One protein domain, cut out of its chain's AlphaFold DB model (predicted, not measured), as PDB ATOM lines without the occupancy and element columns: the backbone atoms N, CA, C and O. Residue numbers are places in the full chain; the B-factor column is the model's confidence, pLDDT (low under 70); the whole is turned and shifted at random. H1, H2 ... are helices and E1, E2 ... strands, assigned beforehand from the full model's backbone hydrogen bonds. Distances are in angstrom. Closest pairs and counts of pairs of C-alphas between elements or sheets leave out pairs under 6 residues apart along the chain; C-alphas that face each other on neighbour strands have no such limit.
ATOM      1  N   LYS A   2       4.487  31.450 -27.592       86.81
ATOM      2  CA  LYS A   2       5.202  30.152 -27.544       86.81
ATOM      3  C   LYS A   2       4.943  29.305 -26.283       86.81
ATOM      4  O   LYS A   2       4.747  28.104 -26.371       86.81
ATOM      5  N   GLU A   3       4.888  29.926 -25.105       91.62
ATOM      6  CA  GLU A   3       4.574  29.198 -23.865       91.62
ATOM      7  C   GLU A   3       3.124  28.675 -23.822       91.62
ATOM      8  O   GLU A   3       2.881  27.577 -23.335       91.62
ATOM      9  N   LEU A   4       2.162  29.435 -24.356       89.75
ATOM     10  CA  LEU A   4       0.758  29.014 -24.445       89.75
ATOM     11  C   LEU A   4       0.590  27.876 -25.458       89.75
ATOM     12  O   LEU A   4      -0.145  26.929 -25.201       89.75
ATOM     13  N   GLU A   5       1.317  27.939 -26.571       87.62
ATOM     14  CA  GLU A   5       1.383  26.868 -27.567       87.62
ATOM     15  C   GLU A   5       1.909  25.564 -26.952       87.62
ATOM     16  O   GLU A   5       1.265  24.526 -27.069       87.62
ATOM     17  N   ASN A   6       3.004  25.636 -26.186       93.31
ATOM     18  CA  ASN A   6       3.548  24.489 -25.449       93.31
ATOM     19  C   ASN A   6       2.565  23.916 -24.411       93.31
ATOM     20  O   ASN A   6       2.668  22.748 -24.047       93.31
ATOM     21  N   LYS A   7       1.613  24.727 -23.932       93.88
ATOM     22  CA  LYS A   7       0.529  24.317 -23.027       93.88
ATOM     23  C   LYS A   7      -0.706  23.779 -23.773       93.88
ATOM     24  O   LYS A   7      -1.722  23.514 -23.136       93.88
ATOM     25  N   GLY A   8      -0.640  23.616 -25.098       90.31
ATOM     26  CA  GLY A   8      -1.729  23.085 -25.927       90.31
ATOM     27  C   GLY A   8      -2.839  24.095 -26.232       90.31
ATOM     28  O   GLY A   8      -3.958  23.704 -26.563       90.31
ATOM     29  N   PHE A   9      -2.568  25.395 -26.095       89.75
ATOM     30  CA  PHE A   9      -3.573  26.428 -26.320       89.75
ATOM     31  C   PHE A   9      -3.951  26.542 -27.801       89.75
ATOM     32  O   PHE A   9      -3.094  26.704 -28.670       89.75
ATOM     33  N   ASN A  10      -5.254  26.524 -28.092       91.06
ATOM     34  CA  ASN A  10      -5.761  26.701 -29.446       91.06
ATOM     35  C   ASN A  10      -5.997  28.189 -29.757       91.06
ATOM     36  O   ASN A  10      -6.975  28.786 -29.309       91.06
ATOM     37  N   PHE A  11      -5.131  28.778 -30.583       91.19
ATOM     38  CA  PHE A  11      -5.250  30.183 -30.987       91.19
ATOM     39  C   PHE A  11      -6.448  30.481 -31.903       91.19
ATOM     40  O   PHE A  11      -6.900  31.623 -31.936       91.19
ATOM     41  N   SER A  12      -7.008  29.482 -32.592       91.06
ATOM     42  CA  SER A  12      -8.147  29.683 -33.507       91.06
ATOM     43  C   SER A  12      -9.465  29.989 -32.812       91.06
ATOM     44  O   SER A  12     -10.293  30.726 -33.350       91.06
ATOM     45  N   SER A  13      -9.637  29.495 -31.589       90.62
ATOM     46  CA  SER A  13     -10.803  29.769 -30.748       90.62
ATOM     47  C   SER A  13     -10.534  30.827 -29.675       90.62
ATOM     48  O   SER A  13     -11.439  31.175 -28.918       90.62
ATOM     49  N   ALA A  14      -9.314  31.358 -29.599       88.81
ATOM     50  CA  ALA A  14      -8.924  32.304 -28.567       88.81
ATOM     51  C   ALA A  14      -9.630  33.654 -28.726       88.81
ATOM     52  O   ALA A  14      -9.678  34.202 -29.828       88.81
ATOM     53  N   LYS A  15     -10.119  34.213 -27.611       87.94
ATOM     54  CA  LYS A  15     -10.497  35.630 -27.503       87.94
ATOM     55  C   LYS A  15      -9.251  36.423 -27.122       87.94
ATOM     56  O   LYS A  15      -8.577  36.072 -26.156       87.94
ATOM     57  N   ILE A  16      -8.932  37.462 -27.885       89.69
ATOM     58  CA  ILE A  16      -7.742  38.290 -27.668       89.69
ATOM     59  C   ILE A  16      -8.200  39.720 -27.440       89.69
ATOM     60  O   ILE A  16      -8.826  40.312 -28.310       89.69
ATOM     61  N   ALA A  17      -7.869  40.283 -26.284       89.81
ATOM     62  CA  ALA A  17      -8.074  41.696 -26.008       89.81
ATOM     63  C   ALA A  17      -6.736  42.429 -26.081       89.81
ATOM     64  O   ALA A  17      -5.754  42.010 -25.469       89.81
ATOM     65  N   ILE A  18      -6.705  43.521 -26.837       90.88
ATOM     66  CA  ILE A  18      -5.557  44.412 -26.957       90.88
ATOM     67  C   ILE A  18      -6.023  45.787 -26.511       90.88
ATOM     68  O   ILE A  18      -6.859  46.406 -27.173       90.88
ATOM     69  N   ALA A  19      -5.462  46.268 -25.408       90.56
ATOM     70  CA  ALA A  19      -5.725  47.605 -24.904       90.56
ATOM     71  C   ALA A  19      -4.422  48.372 -24.656       90.56
ATOM     72  O   ALA A  19      -3.395  47.770 -24.337       90.56
ATOM     73  N   GLY A  20      -4.471  49.695 -24.807       89.12
ATOM     74  CA  GLY A  20      -3.344  50.593 -24.542       89.12
ATOM     75  C   GLY A  20      -2.814  51.290 -25.794       89.12
ATOM     76  O   GLY A  20      -3.573  51.693 -26.670       89.12
ATOM     77  N   GLY A  21      -1.498  51.498 -25.872       88.62
ATOM     78  CA  GLY A  21      -0.907  52.266 -26.974       88.62
ATOM     79  C   GLY A  21      -1.444  53.700 -27.048       88.62
ATOM     80  O   GLY A  21      -1.661  54.213 -28.147       88.62
ATOM     81  N   SER A  22      -1.708  54.311 -25.887       87.88
ATOM     82  CA  SER A  22      -2.223  55.674 -25.785       87.88
ATOM     83  C   SER A  22      -1.341  56.665 -26.544       87.88
ATOM     84  O   SER A  22      -0.119  56.518 -26.619       87.88
ATOM     85  N   LYS A  23      -1.981  57.683 -27.112       88.56
ATOM     86  CA  LYS A  23      -1.343  58.753 -27.874       88.56
ATOM     87  C   LYS A  23      -1.364  60.036 -27.059       88.56
ATOM     88  O   LYS A  23      -2.308  60.317 -26.331       88.56
ATOM     89  N   TYR A  24      -0.336  60.858 -27.209       84.12
ATOM     90  CA  TYR A  24      -0.391  62.217 -26.679       84.12
ATOM     91  C   TYR A  24      -1.468  63.019 -27.414       84.12
ATOM     92  O   TYR A  24      -1.681  62.825 -28.611       84.12
ATOM     93  N   LYS A  25      -2.108  63.968 -26.720       82.88
ATOM     94  CA  LYS A  25      -3.204  64.790 -27.268       82.88
ATOM     95  C   LYS A  25      -2.864  65.443 -28.616       82.88
ATOM     96  O   LYS A  25      -3.703  65.458 -29.507       82.88
ATOM     97  N   ASN A  26      -1.625  65.907 -28.777       84.50
ATOM     98  CA  ASN A  26      -1.154  66.560 -30.004       84.50
ATOM     99  C   ASN A  26      -0.405  65.612 -30.956       84.50
ATOM    100  O   ASN A  26       0.147  66.075 -31.944       84.50
ATOM    101  N   SER A  27      -0.349  64.310 -30.642       81.00
ATOM    102  CA  SER A  27       0.313  63.258 -31.433       81.00
ATOM    103  C   SER A  27       1.648  63.686 -32.067       81.00
ATOM    104  O   SER A  27       1.804  63.567 -33.282       81.00
ATOM    105  N   PRO A  28       2.615  64.210 -31.286       86.00
ATOM    106  CA  PRO A  28       3.898  64.593 -31.846       86.00
ATOM    107  C   PRO A  28       4.575  63.346 -32.417       86.00
ATOM    108  O   PRO A  28       4.633  62.306 -31.759       86.00
ATOM    109  N   GLU A  29       5.083  63.456 -33.641       82.94
ATOM    110  CA  GLU A  29       5.608  62.322 -34.412       82.94
ATOM    111  C   GLU A  29       6.729  61.577 -33.672       82.94
ATOM    112  O   GLU A  29       6.786  60.350 -33.695       82.94
ATOM    113  N   ALA A  30       7.551  62.311 -32.915       87.06
ATOM    114  CA  ALA A  30       8.625  61.758 -32.092       87.06
ATOM    115  C   ALA A  30       8.142  60.905 -30.898       87.06
ATOM    116  O   ALA A  30       8.927  60.134 -30.352       87.06
ATOM    117  N   LEU A  31       6.875  61.020 -30.473       85.75
ATOM    118  CA  LEU A  31       6.310  60.289 -29.329       85.75
ATOM    119  C   LEU A  31       5.168  59.355 -29.760       85.75
ATOM    120  O   LEU A  31       4.083  59.338 -29.176       85.75
ATOM    121  N   ASN A  32       5.422  58.553 -30.791       87.38
ATOM    122  CA  ASN A  32       4.469  57.623 -31.405       87.38
ATOM    123  C   ASN A  32       4.627  56.160 -30.930       87.38
ATOM    124  O   ASN A  32       4.140  55.238 -31.588       87.38
ATOM    125  N   ILE A  33       5.285  55.924 -29.788       90.19
ATOM    126  CA  ILE A  33       5.639  54.571 -29.324       90.19
ATOM    127  C   ILE A  33       4.433  53.630 -29.192       90.19
ATOM    128  O   ILE A  33       4.543  52.443 -29.493       90.19
ATOM    129  N   GLY A  34       3.260  54.152 -28.820       90.19
ATOM    130  CA  GLY A  34       2.022  53.371 -28.778       90.19
ATOM    131  C   GLY A  34       1.633  52.797 -30.144       90.19
ATOM    132  O   GLY A  34       1.242  51.635 -30.240       90.19
ATOM    133  N   GLU A  35       1.812  53.576 -31.213       89.00
ATOM    134  CA  GLU A  35       1.540  53.138 -32.583       89.00
ATOM    135  C   GLU A  35       2.590  52.144 -33.086       89.00
ATOM    136  O   GLU A  35       2.235  51.142 -33.708       89.00
ATOM    137  N   ILE A  36       3.870  52.381 -32.785       92.00
ATOM    138  CA  ILE A  36       4.953  51.447 -33.126       92.00
ATOM    139  C   ILE A  36       4.703  50.088 -32.459       92.00
ATOM    140  O   ILE A  36       4.716  49.059 -33.136       92.00
ATOM    141  N   ASN A  37       4.397  50.081 -31.160       92.75
ATOM    142  CA  ASN A  37       4.091  48.859 -30.417       92.75
ATOM    143  C   ASN A  37       2.885  48.121 -31.010       92.75
ATOM    144  O   ASN A  37       2.912  46.896 -31.132       92.75
ATOM    145  N   PHE A  38       1.848  48.852 -31.426       92.19
ATOM    146  CA  PHE A  38       0.679  48.251 -32.059       92.19
ATOM    147  C   PHE A  38       1.016  47.605 -33.412       92.19
ATOM    148  O   PHE A  38       0.626  46.462 -33.647       92.19
ATOM    149  N   LYS A  39       1.813  48.266 -34.263       91.81
ATOM    150  CA  LYS A  39       2.282  47.692 -35.542       91.81
ATOM    151  C   LYS A  39       3.106  46.422 -35.327       91.81
ATOM    152  O   LYS A  39       2.900  45.416 -36.008       91.81
ATOM    153  N   VAL A  40       4.008  46.437 -34.344       93.69
ATOM    154  CA  VAL A  40       4.805  45.259 -33.978       93.69
ATOM    155  C   VAL A  40       3.894  44.125 -33.508       93.69
ATOM    156  O   VAL A  40       4.021  43.003 -33.998       93.69
ATOM    157  N   LEU A  41       2.927  44.398 -32.632       92.81
ATOM    158  CA  LEU A  41       1.959  43.404 -32.167       92.81
ATOM    159  C   LEU A  41       1.158  42.792 -33.322       92.81
ATOM    160  O   LEU A  41       1.046  41.570 -33.396       92.81
ATOM    161  N   GLN A  42       0.656  43.610 -34.251       90.75
ATOM    162  CA  GLN A  42      -0.046  43.122 -35.443       90.75
ATOM    163  C   GLN A  42       0.828  42.151 -36.249       90.75
ATOM    164  O   GLN A  42       0.359  41.079 -36.627       90.75
ATOM    165  N   SER A  43       2.118  42.463 -36.428       92.12
ATOM    166  CA  SER A  43       3.059  41.573 -37.125       92.12
ATOM    167  C   SER A  43       3.253  40.219 -36.423       92.12
ATOM    168  O   SER A  43       3.487  39.203 -37.080       92.12
ATOM    169  N   PHE A  44       3.124  40.175 -35.091       89.56
ATOM    170  CA  PHE A  44       3.169  38.931 -34.323       89.56
ATOM    171  C   PHE A  44       1.869  38.137 -34.416       89.56
ATOM    172  O   PHE A  44       1.933  36.917 -34.537       89.56
ATOM    173  N   LEU A  45       0.708  38.796 -34.375       89.44
ATOM    174  CA  LEU A  45      -0.587  38.109 -34.434       89.44
ATOM    175  C   LEU A  45      -0.805  37.388 -35.768       89.44
ATOM    176  O   LEU A  45      -1.365  36.299 -35.767       89.44
ATOM    177  N   ILE A  46      -0.289  37.930 -36.878       89.62
ATOM    178  CA  ILE A  46      -0.377  37.305 -38.214       89.62
ATOM    179  C   ILE A  46       0.289  35.917 -38.255       89.62
ATOM    180  O   ILE A  46      -0.066  35.082 -39.082       89.62
ATOM    181  N   LYS A  47       1.237  35.636 -37.353       90.69
ATOM    182  CA  LYS A  47       1.943  34.344 -37.293       90.69
ATOM    183  C   LYS A  47       1.109  33.221 -36.674       90.69
ATOM    184  O   LYS A  47       1.543  32.075 -36.705       90.69
ATOM    185  N   TYR A  48      -0.047  33.536 -36.092       90.69
ATOM    186  CA  TYR A  48      -0.902  32.579 -35.398       90.69
ATOM    187  C   TYR A  48      -2.274  32.495 -36.074       90.69
ATOM    188  O   TYR A  48      -2.761  33.500 -36.592       90.69
ATOM    189  N   PRO A  49      -2.937  31.324 -36.049       91.62
ATOM    190  CA  PRO A  49      -4.229  31.121 -36.700       91.62
ATOM    191  C   PRO A  49      -5.368  31.737 -35.874       91.62
ATOM    192  O   PRO A  49      -6.260  31.029 -35.435       91.62
ATOM    193  N   ILE A  50      -5.320  33.039 -35.605       92.38
ATOM    194  CA  ILE A  50      -6.293  33.762 -34.781       92.38
ATOM    195  C   ILE A  50      -7.484  34.172 -35.642       92.38
ATOM    196  O   ILE A  50      -7.311  34.759 -36.708       92.38
ATOM    197  N   ASN A  51      -8.704  33.935 -35.156       91.56
ATOM    198  CA  ASN A  51      -9.903  34.471 -35.793       91.56
ATOM    199  C   ASN A  51      -9.993  35.994 -35.553       91.56
ATOM    200  O   ASN A  51     -10.149  36.405 -34.400       91.56
ATOM    201  N   PRO A  52      -9.968  36.845 -36.599       89.06
ATOM    202  CA  PRO A  52     -10.041  38.298 -36.436       89.06
ATOM    203  C   PRO A  52     -11.296  38.773 -35.693       89.06
ATOM    204  O   PRO A  52     -11.245  39.776 -34.989       89.06
ATOM    205  N   LYS A  53     -12.411  38.033 -35.791       91.25
ATOM    206  CA  LYS A  53     -13.661  38.346 -35.075       91.25
ATOM    207  C   LYS A  53     -13.540  38.197 -33.555       91.25
ATOM    208  O   LYS A  53     -14.363  38.739 -32.829       91.25
ATOM    209  N   ASN A  54     -12.526  37.477 -33.081       90.69
ATOM    210  CA  ASN A  54     -12.275  37.269 -31.659       90.69
ATOM    211  C   ASN A  54     -11.296  38.298 -31.072       90.69
ATOM    212  O   ASN A  54     -10.948  38.202 -29.891       90.69
ATOM    213  N   VAL A  55     -10.827  39.254 -31.882       91.44
ATOM    214  CA  VAL A  55      -9.891  40.293 -31.454       91.44
ATOM    215  C   VAL A  55     -10.666  41.545 -31.054       91.44
ATOM    216  O   VAL A  55     -11.320  42.179 -31.878       91.44
ATOM    217  N   ILE A  56     -10.562  41.929 -29.785       90.94
ATOM    218  CA  ILE A  56     -11.076  43.192 -29.259       90.94
ATOM    219  C   ILE A  56      -9.928  44.196 -29.228       90.94
ATOM    220  O   ILE A  56      -8.897  43.946 -28.603       90.94
ATOM    221  N   LEU A  57     -10.119  45.342 -29.879       91.88
ATOM    222  CA  LEU A  57      -9.150  46.434 -29.916       91.88
ATOM    223  C   LEU A  57      -9.684  47.645 -29.140       91.88
ATOM    224  O   LEU A  57     -10.782  48.137 -29.404       91.88
ATOM    225  N   ARG A  58      -8.889  48.127 -28.183       91.75
ATOM    226  CA  ARG A  58      -9.116  49.341 -27.386       91.75
ATOM    227  C   ARG A  58      -7.800  50.119 -27.290       91.75
ATOM    228  O   ARG A  58      -7.142  50.137 -26.254       91.75
ATOM    229  N   VAL A  59      -7.369  50.690 -28.414       91.62
ATOM    230  CA  VAL A  59      -6.048  51.324 -28.549       91.62
ATOM    231  C   VAL A  59      -6.125  52.787 -28.969       91.62
ATOM    232  O   VAL A  59      -7.090  53.204 -29.600       91.62
ATOM    233  N   GLY A  60      -5.074  53.553 -28.671       88.94
ATOM    234  CA  GLY A  60      -4.902  54.908 -29.208       88.94
ATOM    235  C   GLY A  60      -5.665  56.009 -28.472       88.94
ATOM    236  O   GLY A  60      -5.819  57.100 -29.015       88.94
ATOM    237  N   PHE A  61      -6.118  55.749 -27.245       89.19
ATOM    238  CA  PHE A  61      -6.731  56.769 -26.393       89.19
ATOM    239  C   PHE A  61      -5.764  57.913 -26.092       89.19
ATOM    240  O   PHE A  61      -4.553  57.718 -26.041       89.19
ATOM    241  N   ASN A  62      -6.299  59.105 -25.841       88.81
ATOM    242  CA  ASN A  62      -5.511  60.277 -25.450       88.81
ATOM    243  C   ASN A  62      -5.316  60.409 -23.926       88.81
ATOM    244  O   ASN A  62      -4.906  61.461 -23.437       88.81
TER     245      ASN A  62
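AT A GLANCE: This is residues 2 to 62 of the 87 residues of an uncharacterized protein of Thermodesulfobacterium geofontis (UniProt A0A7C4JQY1). A ribbon of two parallel strands, E1 and E2, has one longer helix, H2, running back alongside it, and a short helix, H1, lies at one end of this rod while the turn of residues 21 to 32 makes the other. The pair of strands and H2 are only loosely joined, with few C-alphas near each other. The printed part has 61 residues, with two named helices and two named strands in the order H1, E1, H2, E2; the sheet's order is E1, E2, and it is parallel. The class is mixed, helices and strands, with under half of the residues, 28 of the 61, in named elements. The whole is loose, with a radius of gyration of the C-alphas of 14.0 A, and a rod that spans 43 by 19 by 16 A.

IN THESE COORDINATES: H1 is residues 2 to 6, Lys 2 to Asn 6, and its first C-alpha is at (5.202, 30.152, -27.544). E1 is residues 16 to 20, 13.4 A from first to last C-alpha, and begins with C-alpha 16 at (-7.742, 38.290, -27.668). H2 is residues 33 to 45, 18.3 A from first to last C-alpha; y falls from 54.571 at C-alpha 33 to 38.109 at C-alpha 45. E2 is residues 55 to 59, 12.0 A long between its first and last C-alphas, and ends with C-alpha 59 at (-6.048, 51.324, -28.549).

HOW THE PARTS SIT: E1 and E2 are parallel neighbours, with 2 degrees between their N-to-C directions. C-alphas 16 and 55, which face each other, are 4.8 A apart, and C-alphas 20 and 59, which also face each other, are 4.9 A apart. N 18 and O 56 are within hydrogen-bond range at 2.8 A, and so are N 58 and O 18 at 2.8 A. E1, H2 and E2 form a strand-helix-strand unit, two parallel neighbour strands with a helix between them in the chain, and its crossover is right-handed. The closest C-alphas of E1 and H2 are those of Gly 20 and Gly 34, 7.4 A apart, the one pair within 8 A. H1 is apart from H2 and from E2. In H1 and H2 every O i to N i+4 pair is within hydrogen-bond range.

THE WHOLE: The two C-alphas farthest apart are those of Gly 8 and Asn 26, 43.7 A. The printed part has no cut. The link from E1 to H2, residues 21 to 32, is long; those from H1 to E1 and from H2 to E2 are short but not tight. The mean pLDDT of the printed part is 89.7, and no printed residue is under 70.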